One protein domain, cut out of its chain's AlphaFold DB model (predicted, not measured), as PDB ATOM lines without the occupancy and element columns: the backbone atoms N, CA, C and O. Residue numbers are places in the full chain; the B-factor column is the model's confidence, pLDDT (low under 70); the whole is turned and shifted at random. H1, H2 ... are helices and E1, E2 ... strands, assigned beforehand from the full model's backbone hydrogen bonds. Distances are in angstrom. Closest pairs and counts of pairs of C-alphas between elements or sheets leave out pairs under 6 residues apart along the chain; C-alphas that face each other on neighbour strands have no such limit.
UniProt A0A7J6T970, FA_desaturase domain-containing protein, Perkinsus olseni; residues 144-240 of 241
ATOM      1  N   PHE A 144      10.686  34.086  -8.399       96.25
ATOM      2  CA  PHE A 144       9.765  34.574  -7.372       96.25
ATOM      3  C   PHE A 144       8.668  35.437  -8.000       96.25
ATOM      4  O   PHE A 144       7.484  35.213  -7.756       96.25
ATOM      5  N   VAL A 145       9.047  36.367  -8.881       97.69
ATOM      6  CA  VAL A 145       8.069  37.166  -9.633       97.69
ATOM      7  C   VAL A 145       7.264  36.279 -10.579       97.69
ATOM      8  O   VAL A 145       6.057  36.458 -10.675       97.69
ATOM      9  N   ALA A 146       7.876  35.266 -11.201       97.06
ATOM     10  CA  ALA A 146       7.149  34.331 -12.058       97.06
ATOM     11  C   ALA A 146       6.034  33.607 -11.293       97.06
ATOM     12  O   ALA A 146       4.944  33.434 -11.831       97.06
ATOM     13  N   PHE A 147       6.265  33.236 -10.032       97.44
ATOM     14  CA  PHE A 147       5.238  32.621  -9.198       97.44
ATOM     15  C   PHE A 147       4.057  33.568  -8.924       97.44
ATOM     16  O   PHE A 147       2.910  33.225  -9.214       97.44
ATOM     17  N   PHE A 148       4.334  34.773  -8.415       97.38
ATOM     18  CA  PHE A 148       3.290  35.727  -8.014       97.38
ATOM     19  C   PHE A 148       2.576  36.402  -9.191       97.38
ATOM     20  O   PHE A 148       1.385  36.684  -9.095       97.38
ATOM     21  N   ALA A 149       3.276  36.621 -10.304       97.25
ATOM     22  CA  ALA A 149       2.745  37.219 -11.527       97.25
ATOM     23  C   ALA A 149       2.362  36.166 -12.585       97.25
ATOM     24  O   ALA A 149       2.308  36.469 -13.772       97.25
ATOM     25  N   LEU A 150       2.110  34.917 -12.173       97.31
ATOM     26  CA  LEU A 150       1.549  33.852 -13.020       97.31
ATOM     27  C   LEU A 150       2.329  33.565 -14.324       97.31
ATOM     28  O   LEU A 150       1.743  33.164 -15.329       97.31
ATOM     29  N   GLY A 151       3.653  33.693 -14.286       96.88
ATOM     30  CA  GLY A 151       4.559  33.409 -15.402       96.88
ATOM     31  C   GLY A 151       5.333  34.620 -15.917       96.88
ATOM     32  O   GLY A 151       6.363  34.439 -16.554       96.88
ATOM     33  N   GLU A 152       4.938  35.841 -15.558       97.12
ATOM     34  CA  GLU A 152       5.516  37.069 -16.133       97.12
ATOM     35  C   GLU A 152       6.899  37.459 -15.564       97.12
ATOM     36  O   GLU A 152       7.463  38.497 -15.900       97.12
ATOM     37  N   GLY A 153       7.486  36.612 -14.711       97.31
ATOM     38  CA  GLY A 153       8.829  36.816 -14.155       97.31
ATOM     39  C   GLY A 153       9.977  36.376 -15.066       97.31
ATOM     40  O   GLY A 153      11.137  36.638 -14.750       97.31
ATOM     41  N   TRP A 154       9.687  35.715 -16.188       97.56
ATOM     42  CA  TRP A 154      10.673  35.301 -17.195       97.56
ATOM     43  C   TRP A 154      10.982  36.461 -18.159       97.56
ATOM     44  O   TRP A 154      10.764  36.407 -19.371       97.56
ATOM     45  N   HIS A 155      11.408  37.583 -17.575       97.75
ATOM     46  CA  HIS A 155      11.284  38.891 -18.206       97.75
ATOM     47  C   HIS A 155      12.414  39.223 -19.190       97.75
ATOM     48  O   HIS A 155      12.221  40.002 -20.123       97.75
ATOM     49  N   ASN A 156      13.592  38.608 -19.044       97.19
ATOM     50  CA  ASN A 156      14.666  38.769 -20.023       97.19
ATOM     51  C   ASN A 156      14.302  38.074 -21.342       97.19
ATOM     52  O   ASN A 156      14.579  38.616 -22.410       97.19
ATOM     53  N   TRP A 157      13.639  36.911 -21.282       96.94
ATOM     54  CA  TRP A 157      13.067  36.252 -22.459       96.94
ATOM     55  C   TRP A 157      11.966  37.103 -23.077       96.94
ATOM     56  O   TRP A 157      11.984  37.337 -24.282       96.94
ATOM     57  N   HIS A 158      11.027  37.571 -22.253       97.50
ATOM     58  CA  HIS A 158       9.904  38.385 -22.705       97.50
ATOM     59  C   HIS A 158      10.363  39.627 -23.481       97.50
ATOM     60  O   HIS A 158       9.878  39.860 -24.579       97.50
ATOM     61  N   HIS A 159      11.360  40.365 -22.989       97.25
ATOM     62  CA  HIS A 159      11.905  41.514 -23.721       97.25
ATOM     63  C   HIS A 159      12.718  41.127 -24.960       97.25
ATOM     64  O   HIS A 159      12.690  41.835 -25.963       97.25
ATOM     65  N   ALA A 160      13.442  40.005 -24.922       95.75
ATOM     66  CA  ALA A 160      14.191  39.523 -26.082       95.75
ATOM     67  C   ALA A 160      13.269  39.040 -27.220       95.75
ATOM     68  O   ALA A 160      13.631  39.127 -28.396       95.75
ATOM     69  N   PHE A 161      12.090  38.517 -26.872       96.69
ATOM     70  CA  PHE A 161      11.144  37.876 -27.781       96.69
ATOM     71  C   PHE A 161       9.695  38.258 -27.442       96.69
ATOM     72  O   PHE A 161       8.858  37.392 -27.197       96.69
ATOM     73  N   GLU A 162       9.384  39.556 -27.475       95.25
ATOM     74  CA  GLU A 162       8.086  40.135 -27.063       95.25
ATOM     75  C   GLU A 162       6.857  39.599 -27.820       95.25
ATOM     76  O   GLU A 162       5.723  39.729 -27.373       95.25
ATOM     77  N   TRP A 163       7.078  38.952 -28.962       95.69
ATOM     78  CA  TRP A 163       6.048  38.318 -29.783       95.69
ATOM     79  C   TRP A 163       5.777  36.844 -29.425       95.69
ATOM     80  O   TRP A 163       4.889  36.230 -30.026       95.69
ATOM     81  N   ASP A 164       6.539  36.241 -28.503       97.75
ATOM     82  CA  ASP A 164       6.301  34.879 -28.011       97.75
ATOM     83  C   ASP A 164       5.146  34.874 -26.997       97.75
ATOM     84  O   ASP A 164       5.279  35.397 -25.890       97.75
ATOM     85  N   TYR A 165       4.030  34.216 -27.335       97.69
ATOM     86  CA  TYR A 165       2.843  34.179 -26.462       97.69
ATOM     87  C   TYR A 165       3.113  33.535 -25.094       97.69
ATOM     88  O   TYR A 165       2.344  33.726 -24.157       97.69
ATOM     89  N   ALA A 166       4.151  32.701 -24.995       96.88
ATOM     90  CA  ALA A 166       4.475  31.967 -23.786       96.88
ATOM     91  C   ALA A 166       5.266  32.786 -22.772       96.88
ATOM     92  O   ALA A 166       5.527  32.239 -21.705       96.88
ATOM     93  N   THR A 167       5.769  33.971 -23.140       96.25
ATOM     94  CA  THR A 167       6.608  34.840 -22.288       96.25
ATOM     95  C   THR A 167       7.809  34.137 -21.629       96.25
ATOM     96  O   THR A 167       8.439  34.675 -20.733       96.25
ATOM     97  N   SER A 168       8.172  32.929 -22.082       96.19
ATOM     98  CA  SER A 168       9.175  32.053 -21.473       96.19
ATOM     99  C   SER A 168       9.689  31.003 -22.468       96.19
ATOM    100  O   SER A 168       9.019  30.655 -23.448       96.19
ATOM    101  N   GLU A 169      10.876  30.451 -22.213       95.25
ATOM    102  CA  GLU A 169      11.537  29.495 -23.106       95.25
ATOM    103  C   GLU A 169      11.013  28.062 -22.907       95.25
ATOM    104  O   GLU A 169      10.510  27.427 -23.840       95.25
ATOM    105  N   MET A 170      11.158  27.520 -21.694       92.75
ATOM    106  CA  MET A 170      11.264  26.073 -21.443       92.75
ATOM    107  C   MET A 170       9.922  25.363 -21.192       92.75
ATOM    108  O   MET A 170       9.900  24.173 -20.871       92.75
ATOM    109  N   GLY A 171       8.806  26.069 -21.388       92.44
ATOM    110  CA  GLY A 171       7.452  25.536 -21.231       92.44
ATOM    111  C   GLY A 171       7.045  25.296 -19.772       92.44
ATOM    112  O   GLY A 171       7.855  25.413 -18.859       92.44
ATOM    113  N   ILE A 172       5.778  24.923 -19.573       95.31
ATOM    114  CA  ILE A 172       5.093  24.982 -18.265       95.31
ATOM    115  C   ILE A 172       5.669  24.052 -17.187       95.31
ATOM    116  O   ILE A 172       5.517  24.323 -16.004       95.31
ATOM    117  N   TRP A 173       6.340  22.964 -17.580       92.75
ATOM    118  CA  TRP A 173       6.916  21.986 -16.646       92.75
ATOM    119  C   TRP A 173       8.306  22.381 -16.138       92.75
ATOM    120  O   TRP A 173       8.751  21.923 -15.086       92.75
ATOM    121  N   GLN A 174       9.016  23.223 -16.892       95.69
ATOM    122  CA  GLN A 174      10.358  23.680 -16.532       95.69
ATOM    123  C   GLN A 174      10.340  25.115 -16.013       95.69
ATOM    124  O   GLN A 174      11.096  25.420 -15.098       95.69
ATOM    125  N   GLN A 175       9.461  25.957 -16.549       96.50
ATOM    126  CA  GLN A 175       9.234  27.332 -16.125       96.50
ATOM    127  C   GLN A 175       7.762  27.499 -15.749       96.50
ATOM    128  O   GLN A 175       6.875  27.288 -16.575       96.50
ATOM    129  N   TYR A 176       7.515  27.865 -14.494       97.44
ATOM    130  CA  TYR A 176       6.197  28.111 -13.933       97.44
ATOM    131  C   TYR A 176       5.527  29.180 -14.776       97.44
ATOM    132  O   TYR A 176       5.995  30.319 -14.833       97.44
ATOM    133  N   ASN A 177       4.477  28.781 -15.485       97.94
ATOM    134  CA  ASN A 177       3.738  29.670 -16.364       97.94
ATOM    135  C   ASN A 177       2.278  29.205 -16.517       97.94
ATOM    136  O   ASN A 177       1.912  28.585 -17.524       97.94
ATOM    137  N   PRO A 178       1.437  29.457 -15.498       97.88
ATOM    138  CA  PRO A 178       0.004  29.198 -15.567       97.88
ATOM    139  C   PRO A 178      -0.687  29.918 -16.726       97.88
ATOM    140  O   PRO A 178      -1.586  29.339 -17.332       97.88
ATOM    141  N   THR A 179      -0.254  31.134 -17.080       98.00
ATOM    142  CA  THR A 179      -0.823  31.899 -18.202       98.00
ATOM    143  C   THR A 179      -0.681  31.139 -19.519       98.00
ATOM    144  O   THR A 179      -1.661  30.946 -20.240       98.00
ATOM    145  N   LYS A 180       0.506  30.591 -19.799       97.69
ATOM    146  CA  LYS A 180       0.726  29.709 -20.948       97.69
ATOM    147  C   LYS A 180      -0.177  28.476 -20.902       97.69
ATOM    148  O   LYS A 180      -0.748  28.122 -21.930       97.69
ATOM    149  N   ALA A 181      -0.279  27.809 -19.750       98.12
ATOM    150  CA  ALA A 181      -1.114  26.614 -19.612       98.12
ATOM    151  C   ALA A 181      -2.591  26.926 -19.904       98.12
ATOM    152  O   ALA A 181      -3.250  26.178 -20.624       98.12
ATOM    153  N   PHE A 182      -3.084  28.061 -19.405       98.50
ATOM    154  CA  PHE A 182      -4.431  28.548 -19.676       98.50
ATOM    155  C   PHE A 182      -4.647  28.821 -21.169       98.50
ATOM    156  O   PHE A 182      -5.605  28.311 -21.745       98.50
ATOM    157  N   ILE A 183      -3.738  29.548 -21.829       98.44
ATOM    158  CA  ILE A 183      -3.837  29.817 -23.274       98.44
ATOM    159  C   ILE A 183      -3.796  28.509 -24.077       98.44
ATOM    160  O   ILE A 183      -4.554  28.343 -25.031       98.44
ATOM    161  N   ASP A 184      -2.953  27.551 -23.685       98.06
ATOM    162  CA  ASP A 184      -2.886  26.242 -24.338       98.06
ATOM    163  C   ASP A 184      -4.188  25.456 -24.206       98.06
ATOM    164  O   ASP A 184      -4.620  24.846 -25.187       98.06
ATOM    165  N   LEU A 185      -4.833  25.514 -23.037       98.50
ATOM    166  CA  LEU A 185      -6.155  24.938 -22.821       98.50
ATOM    167  C   LEU A 185      -7.207  25.622 -23.701       98.50
ATOM    168  O   LEU A 185      -7.990  24.933 -24.347       98.50
ATOM    169  N   MET A 186      -7.207  26.956 -23.786       98.69
ATOM    170  CA  MET A 186      -8.138  27.689 -24.654       98.69
ATOM    171  C   MET A 186      -7.938  27.321 -26.128       98.69
ATOM    172  O   MET A 186      -8.910  27.161 -26.862       98.69
ATOM    173  N   CYS A 187      -6.692  27.111 -26.560       98.38
ATOM    174  CA  CYS A 187      -6.412  26.607 -27.900       98.38
ATOM    175  C   CYS A 187      -6.883  25.172 -28.114       98.38
ATOM    176  O   CYS A 187      -7.391  24.855 -29.186       98.38
ATOM    177  N   TRP A 188      -6.722  24.306 -27.116       98.19
ATOM    178  CA  TRP A 188      -7.224  22.937 -27.179       98.19
ATOM    179  C   TRP A 188      -8.758  22.893 -27.267       98.19
ATOM    180  O   TRP A 188      -9.298  22.098 -28.029       98.19
ATOM    181  N   LEU A 189      -9.449  23.803 -26.575       98.50
ATOM    182  CA  LEU A 189     -10.903  23.992 -26.663       98.50
ATOM    183  C   LEU A 189     -11.368  24.692 -27.956       98.50
ATOM    184  O   LEU A 189     -12.567  24.873 -28.145       98.50
ATOM    185  N   GLY A 190     -10.452  25.128 -28.828       98.31
ATOM    186  CA  GLY A 190     -10.785  25.866 -30.053       98.31
ATOM    187  C   GLY A 190     -11.191  27.332 -29.840       98.31
ATOM    188  O   GLY A 190     -11.643  27.978 -30.778       98.31
ATOM    189  N   LEU A 191     -11.008  27.877 -28.632       98.31
ATOM    190  CA  LEU A 191     -11.347  29.263 -28.277       98.31
ATOM    191  C   LEU A 191     -10.238  30.268 -28.629       98.31
ATOM    192  O   LEU A 191     -10.476  31.472 -28.647       98.31
ATOM    193  N   ALA A 192      -9.026  29.785 -28.895       98.19
ATOM    194  CA  ALA A 192      -7.887  30.597 -29.311       98.19
ATOM    195  C   ALA A 192      -7.046  29.855 -30.359       98.19
ATOM    196  O   ALA A 192      -7.003  28.627 -30.391       98.19
ATOM    197  N   TRP A 193      -6.315  30.576 -31.204       97.94
ATOM    198  CA  TRP A 193      -5.424  29.990 -32.213       97.94
ATOM    199  C   TRP A 193      -4.290  30.960 -32.568       97.94
ATOM    200  O   TRP A 193      -4.172  32.033 -31.987       97.94
ATOM    201  N   GLY A 194      -3.402  30.569 -33.490       97.19
ATOM    202  CA  GLY A 194      -2.350  31.464 -34.001       97.19
ATOM    203  C   GLY A 194      -1.185  31.741 -33.038       97.19
ATOM    204  O   GLY A 194      -0.425  32.683 -33.259       97.19
ATOM    205  N   ARG A 195      -1.021  30.923 -31.990       96.44
ATOM    206  CA  ARG A 195       0.089  30.995 -31.021       96.44
ATOM    207  C   ARG A 195       1.454  31.026 -31.721       96.44
ATOM    208  O   ARG A 195       1.798  30.098 -32.452       96.44
ATOM    209  N   ARG A 196       2.262  32.053 -31.439       96.88
ATOM    210  CA  ARG A 196       3.640  32.195 -31.942       96.88
ATOM    211  C   ARG A 196       4.649  31.890 -30.840       96.88
ATOM    212  O   ARG A 196       4.544  32.452 -29.759       96.88
ATOM    213  N   ARG A 197       5.627  31.022 -31.112       96.50
ATOM    214  CA  ARG A 197       6.730  30.699 -30.188       96.50
ATOM    215  C   ARG A 197       8.063  31.128 -30.773       96.50
ATOM    216  O   ARG A 197       8.322  30.862 -31.946       96.50
ATOM    217  N   ALA A 198       8.918  31.714 -29.942       95.06
ATOM    218  CA  ALA A 198      10.297  31.995 -30.311       95.06
ATOM    219  C   ALA A 198      11.186  30.757 -30.174       95.06
ATOM    220  O   ALA A 198      12.067  30.536 -30.999       95.06
ATOM    221  N   ASN A 199      10.929  29.897 -29.191       88.50
ATOM    222  CA  ASN A 199      11.656  28.637 -29.031       88.50
ATOM    223  C   ASN A 199      11.335  27.644 -30.182       88.50
ATOM    224  O   ASN A 199      10.152  27.472 -30.495       88.50
ATOM    225  N   PRO A 200      12.336  26.960 -30.788       81.00
ATOM    226  CA  PRO A 200      13.789  27.052 -30.521       81.00
ATOM    227  C   PRO A 200      14.535  28.118 -31.326       81.00
ATOM    228  O   PRO A 200      15.580  28.605 -30.898       81.00
ATOM    229  N   LYS A 201      13.982  28.534 -32.465       88.19
ATOM    230  CA  LYS A 201      14.703  29.319 -33.476       88.19
ATOM    231  C   LYS A 201      15.197  30.682 -32.978       88.19
ATOM    232  O   LYS A 201      16.258  31.128 -33.395       88.19
ATOM    233  N   GLY A 202      14.443  31.346 -32.106       89.25
ATOM    234  CA  GLY A 202      14.747  32.687 -31.605       89.25
ATOM    235  C   GLY A 202      16.058  32.734 -30.824       89.25
ATOM    236  O   GLY A 202      16.921  33.564 -31.115       89.25
ATOM    237  N   TRP A 203      16.246  31.808 -29.880       90.50
ATOM    238  CA  TRP A 203      17.485  31.742 -29.106       90.50
ATOM    239  C   TRP A 203      18.673  31.292 -29.956       90.50
ATOM    240  O   TRP A 203      19.755  31.870 -29.854       90.50
ATOM    241  N   ASP A 204      18.475  30.315 -30.842       90.94
ATOM    242  CA  ASP A 204      19.531  29.862 -31.750       90.94
ATOM    243  C   ASP A 204      20.010  30.990 -32.675       90.94
ATOM    244  O   ASP A 204      21.212  31.242 -32.769       90.94
ATOM    245  N   HIS A 205      19.086  31.768 -33.244       90.31
ATOM    246  CA  HIS A 205      19.422  32.938 -34.054       90.31
ATOM    247  C   HIS A 205      20.183  34.012 -33.258       90.31
ATOM    248  O   HIS A 205      21.142  34.611 -33.754       90.31
ATOM    249  N   MET A 206      19.793  34.252 -32.002       89.88
ATOM    250  CA  MET A 206      20.484  35.206 -31.135       89.88
ATOM    251  C   MET A 206      21.919  34.757 -30.821       89.88
ATOM    252  O   MET A 206      22.839  35.578 -30.880       89.88
ATOM    253  N   LYS A 207      22.132  33.460 -30.561       88.25
ATOM    254  CA  LYS A 207      23.474  32.881 -30.390       88.25
ATOM    255  C   LYS A 207      24.324  33.055 -31.644       88.25
ATOM    256  O   LYS A 207      25.445  33.546 -31.539       88.25
ATOM    257  N   GLU A 208      23.791  32.732 -32.821       88.56
ATOM    258  CA  GLU A 208      24.511  32.924 -34.086       88.56
ATOM    259  C   GLU A 208      24.937  34.383 -34.286       88.56
ATOM    260  O   GLU A 208      26.077  34.653 -34.669       88.56
ATOM    261  N   ARG A 209      24.049  35.340 -33.985       87.75
ATOM    262  CA  ARG A 209      24.359  36.774 -34.071       87.75
ATOM    263  C   ARG A 209      25.494  37.170 -33.124       87.75
ATOM    264  O   ARG A 209      26.363  37.950 -33.511       87.75
ATOM    265  N   LEU A 210      25.497  36.640 -31.900       85.44
ATOM    266  CA  LEU A 210      26.560  36.887 -30.921       85.44
ATOM    267  C   LEU A 210      27.902  36.317 -31.388       85.44
ATOM    268  O   LEU A 210      28.901  37.033 -31.351       85.44
ATOM    269  N   THR A 211      27.927  35.080 -31.890       85.06
ATOM    270  CA  THR A 211      29.146  34.460 -32.428       85.06
ATOM    271  C   THR A 211      29.684  35.230 -33.635       85.06
ATOM    272  O   THR A 211      30.875  35.522 -33.682       85.06
ATOM    273  N   ARG A 212      28.826  35.664 -34.571       87.12
ATOM    274  CA  ARG A 212      29.254  36.502 -35.710       87.12
ATOM    275  C   ARG A 212      29.862  37.834 -35.262       87.12
ATOM    276  O   ARG A 212      30.825  38.289 -35.865       87.12
ATOM    277  N   LYS A 213      29.314  38.454 -34.209       87.31
ATOM    278  CA  LYS A 213      29.800  39.738 -33.681       87.31
ATOM    279  C   LYS A 213      31.143  39.616 -32.955       87.31
ATOM    280  O   LYS A 213      31.949  40.535 -33.034       87.31
ATOM    281  N   LEU A 214      31.358  38.531 -32.212       86.44
ATOM    282  CA  LEU A 214      32.558  38.342 -31.387       86.44
ATOM    283  C   LEU A 214      33.690  37.610 -32.126       86.44
ATOM    284  O   LEU A 214      34.841  37.691 -31.705       86.44
ATOM    285  N   GLY A 215      33.379  36.939 -33.236       84.94
ATOM    286  CA  GLY A 215      34.323  36.144 -34.016       84.94
ATOM    287  C   GLY A 215      34.360  34.667 -33.592       84.94
ATOM    288  O   GLY A 215      33.818  34.299 -32.547       84.94
ATOM    289  N   PRO A 216      35.006  33.799 -34.397       81.00
ATOM    290  CA  PRO A 216      34.983  32.346 -34.211       81.00
ATOM    291  C   PRO A 216      35.664  31.882 -32.918       81.00
ATOM    292  O   PRO A 216      35.350  30.811 -32.420       81.00
ATOM    293  N   SER A 217      36.546  32.699 -32.336       84.00
ATOM    294  CA  SER A 217      37.224  32.404 -31.069       84.00
ATOM    295  C   SER A 217      36.325  32.546 -29.837       84.00
ATOM    296  O   SER A 217      36.824  32.406 -28.729       84.00
ATOM    297  N   TYR A 218      35.039  32.882 -29.980       84.38
ATOM    298  CA  TYR A 218      34.115  33.025 -28.855       84.38
ATOM    299  C   TYR A 218      32.912  32.100 -28.994       84.38
ATOM    300  O   TYR A 218      32.212  32.096 -30.009       84.38
ATOM    301  N   LYS A 219      32.604  31.389 -27.909       85.56
ATOM    302  CA  LYS A 219      31.456  30.487 -27.824       85.56
ATOM    303  C   LYS A 219      30.548  30.840 -26.655       85.56
ATOM    304  O   LYS A 219      30.999  31.212 -25.569       85.56
ATOM    305  N   VAL A 220      29.243  30.692 -26.881       87.25
ATOM    306  CA  VAL A 220      28.229  30.754 -25.827       87.25
ATOM    307  C   VAL A 220      28.138  29.376 -25.175       87.25
ATOM    308  O   VAL A 220      27.675  28.417 -25.790       87.25
ATOM    309  N   VAL A 221      28.582  29.279 -23.926       88.62
ATOM    310  CA  VAL A 221      28.376  28.106 -23.073       88.62
ATOM    311  C   VAL A 221      27.087  28.311 -22.291       88.62
ATOM    312  O   VAL A 221      26.915  29.337 -21.629       88.62
ATOM    313  N   GLU A 222      26.185  27.339 -22.364       90.25
ATOM    314  CA  GLU A 222      24.873  27.401 -21.731       90.25
ATOM    315  C   GLU A 222      24.627  26.210 -20.807       90.25
ATOM    316  O   GLU A 222      24.929  25.067 -21.142       90.25
ATOM    317  N   VAL A 223      24.065  26.489 -19.631       92.88
ATOM    318  CA  VAL A 223      23.680  25.470 -18.650       92.88
ATOM    319  C   VAL A 223      22.274  25.779 -18.161       92.88
ATOM    320  O   VAL A 223      21.948  26.930 -17.870       92.88
ATOM    321  N   LYS A 224      21.430  24.751 -18.061       93.38
ATOM    322  CA  LYS A 224      20.114  24.857 -17.425       93.38
ATOM    323  C   LYS A 224      20.249  24.469 -15.957       93.38
ATOM    324  O   LYS A 224      20.728  23.377 -15.657       93.38
ATOM    325  N   ARG A 225      19.843  25.359 -15.056       93.62
ATOM    326  CA  ARG A 225      19.859  25.150 -13.600       93.62
ATOM    327  C   ARG A 225      18.451  25.267 -13.032       93.62
ATOM    328  O   ARG A 225      17.535  25.678 -13.734       93.62
ATOM    329  N   GLY A 226      18.302  24.922 -11.755       93.06
ATOM    330  CA  GLY A 226      17.048  25.035 -11.016       93.06
ATOM    331  C   GLY A 226      16.242  23.738 -10.961       93.06
ATOM    332  O   GLY A 226      16.501  22.764 -11.677       93.06
ATOM    333  N   VAL A 227      15.262  23.739 -10.065       94.69
ATOM    334  CA  VAL A 227      14.292  22.652  -9.885       94.69
ATOM    335  C   VAL A 227      13.176  22.757 -10.936       94.69
ATOM    336  O   VAL A 227      13.033  23.816 -11.553       94.69
ATOM    337  N   PRO A 228      12.387  21.692 -11.186       95.19
ATOM    338  CA  PRO A 228      11.193  21.784 -12.028       95.19
ATOM    339  C   PRO A 228      10.317  22.992 -11.663       95.19
ATOM    340  O   PRO A 228      10.289  23.401 -10.506       95.19
ATOM    341  N   LEU A 229       9.635  23.570 -12.657       95.12
ATOM    342  CA  LEU A 229       8.910  24.854 -12.583       95.12
ATOM    343  C   LEU A 229       9.776  26.110 -12.364       95.12
ATOM    344  O   LEU A 229       9.327  27.209 -12.660       95.12
ATOM    345  N   PHE A 230      11.018  26.000 -11.908       96.19
ATOM    346  CA  PHE A 230      11.873  27.166 -11.665       96.19
ATOM    347  C   PHE A 230      13.237  27.028 -12.333       96.19
ATOM    348  O   PHE A 230      14.254  27.505 -11.824       96.19
ATOM    349  N   ARG A 231      13.266  26.359 -13.490       95.50
ATOM    350  CA  ARG A 231      14.473  26.257 -14.297       95.50
ATOM    351  C   ARG A 231      14.761  27.568 -15.001       95.50
ATOM    352  O   ARG A 231      13.871  28.200 -15.560       95.50
ATOM    353  N   TYR A 232      16.033  27.924 -15.037       91.25
ATOM    354  CA  TYR A 232      16.534  29.067 -15.782       91.25
ATOM    355  C   TYR A 232      17.804  28.681 -16.533       91.25
ATOM    356  O   TYR A 232      18.478  27.689 -16.229       91.25
ATOM    357  N   ARG A 233      18.114  29.473 -17.555       92.69
ATOM    358  CA  ARG A 233      19.344  29.351 -18.327       92.69
ATOM    359  C   ARG A 233      20.414  30.243 -17.713       92.69
ATOM    360  O   ARG A 233      20.144  31.379 -17.341       92.69
ATOM    361  N   GLU A 234      21.638  29.747 -17.661       90.69
ATOM    362  CA  GLU A 234      22.835  30.562 -17.485       90.69
ATOM    363  C   GLU A 234      23.637  30.541 -18.776       90.69
ATOM    364  O   GLU A 234      23.831  29.479 -19.370       90.69
ATOM    365  N   THR A 235      24.125  31.708 -19.195       89.75
ATOM    366  CA  THR A 235      24.971  31.838 -20.382       89.75
ATOM    367  C   THR A 235      26.296  32.503 -20.025       89.75
ATOM    368  O   THR A 235      26.352  33.556 -19.377       89.75
ATOM    369  N   LYS A 236      27.400  31.901 -20.465       86.50
ATOM    370  CA  LYS A 236      28.753  32.455 -20.353       86.50
ATOM    371  C   LYS A 236      29.368  32.555 -21.740       86.50
ATOM    372  O   LYS A 236      29.245  31.638 -22.543       86.50
ATOM    373  N   LEU A 237      30.012  33.683 -22.012       85.56
ATOM    374  CA  LEU A 237      30.831  33.857 -23.204       85.56
ATOM    375  C   LEU A 237      32.249  33.442 -22.834       85.56
ATOM    376  O   LEU A 237      32.813  33.991 -21.889       85.56
ATOM    377  N   VAL A 238      32.790  32.458 -23.542       86.81
ATOM    378  CA  VAL A 238      34.134  31.925 -23.305       86.81
ATOM    379  C   VAL A 238      34.946  32.103 -24.579       86.81
ATOM    380  O   VAL A 238      34.429  31.855 -25.670       86.81
ATOM    381  N   LYS A 239      36.192  32.565 -24.438       84.94
ATOM    382  CA  LYS A 239      37.154  32.598 -25.539       84.94
ATOM    383  C   LYS A 239      37.762  31.202 -25.672       84.94
ATOM    384  O   LYS A 239      38.344  30.716 -24.707       84.94
ATOM    385  N   GLU A 240      37.576  30.556 -26.814       78.94
ATOM    386  CA  GLU A 240      38.261  29.307 -27.136       78.94
ATOM    387  C   GLU A 240      39.742  29.629 -27.388       78.94
ATOM    388  O   GLU A 240      40.070  30.578 -28.108       78.94
TER     389      GLU A 240
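AT A GLANCE: This is residues 144 to 240 of the 241 residues of the protein "FA_desaturase domain-containing protein" of Perkinsus olseni (UniProt A0A7J6T970). Helices H1, H2 and H3 are spread round the loop residues 161 to 177, and from this body H4 and the two-stranded hairpin E1 E2 reach away and meet as a V at the far end. The 97 printed residues hold, in order, H1, H2, H3, H4, E1 and E2, a mixed class with one antiparallel sheet. The whole is elongated, 49 by 28 by 18 A, and only just loose, close to compact, with a radius of gyration of the C-alphas of 15.2 A.

IN THESE COORDINATES: H1, residues 144 to 148, begins at C-alpha 144 (9.765, 34.574, -7.372). H2 is residues 155 to 160, H3 178 to 188, 15.0 A, and H4 201 to 214, 20.1 A. E1, residues 218 to 225, spans 22.3 A; E2, residues 232 to 239, spans 23.1 A and ends at C-alpha 239 (37.154, 32.598, -25.539).

HOW THE PARTS SIT: H1 and H3 are apart; H2 and H4 are near each other. Every helix has each O i to N i+4 pair within hydrogen-bond range. H4 and E1 come closest at the C-alphas of Thr 211 and Tyr 218, 6.3 A. E1 and E2 are an antiparallel hairpin at 156 degrees, N 221 and O 236 2.8 A apart.

THE WHOLE: The printed part has no cut. Links H2 to H3 and H3 to H4 are long. No printed residue is under 70 in pLDDT.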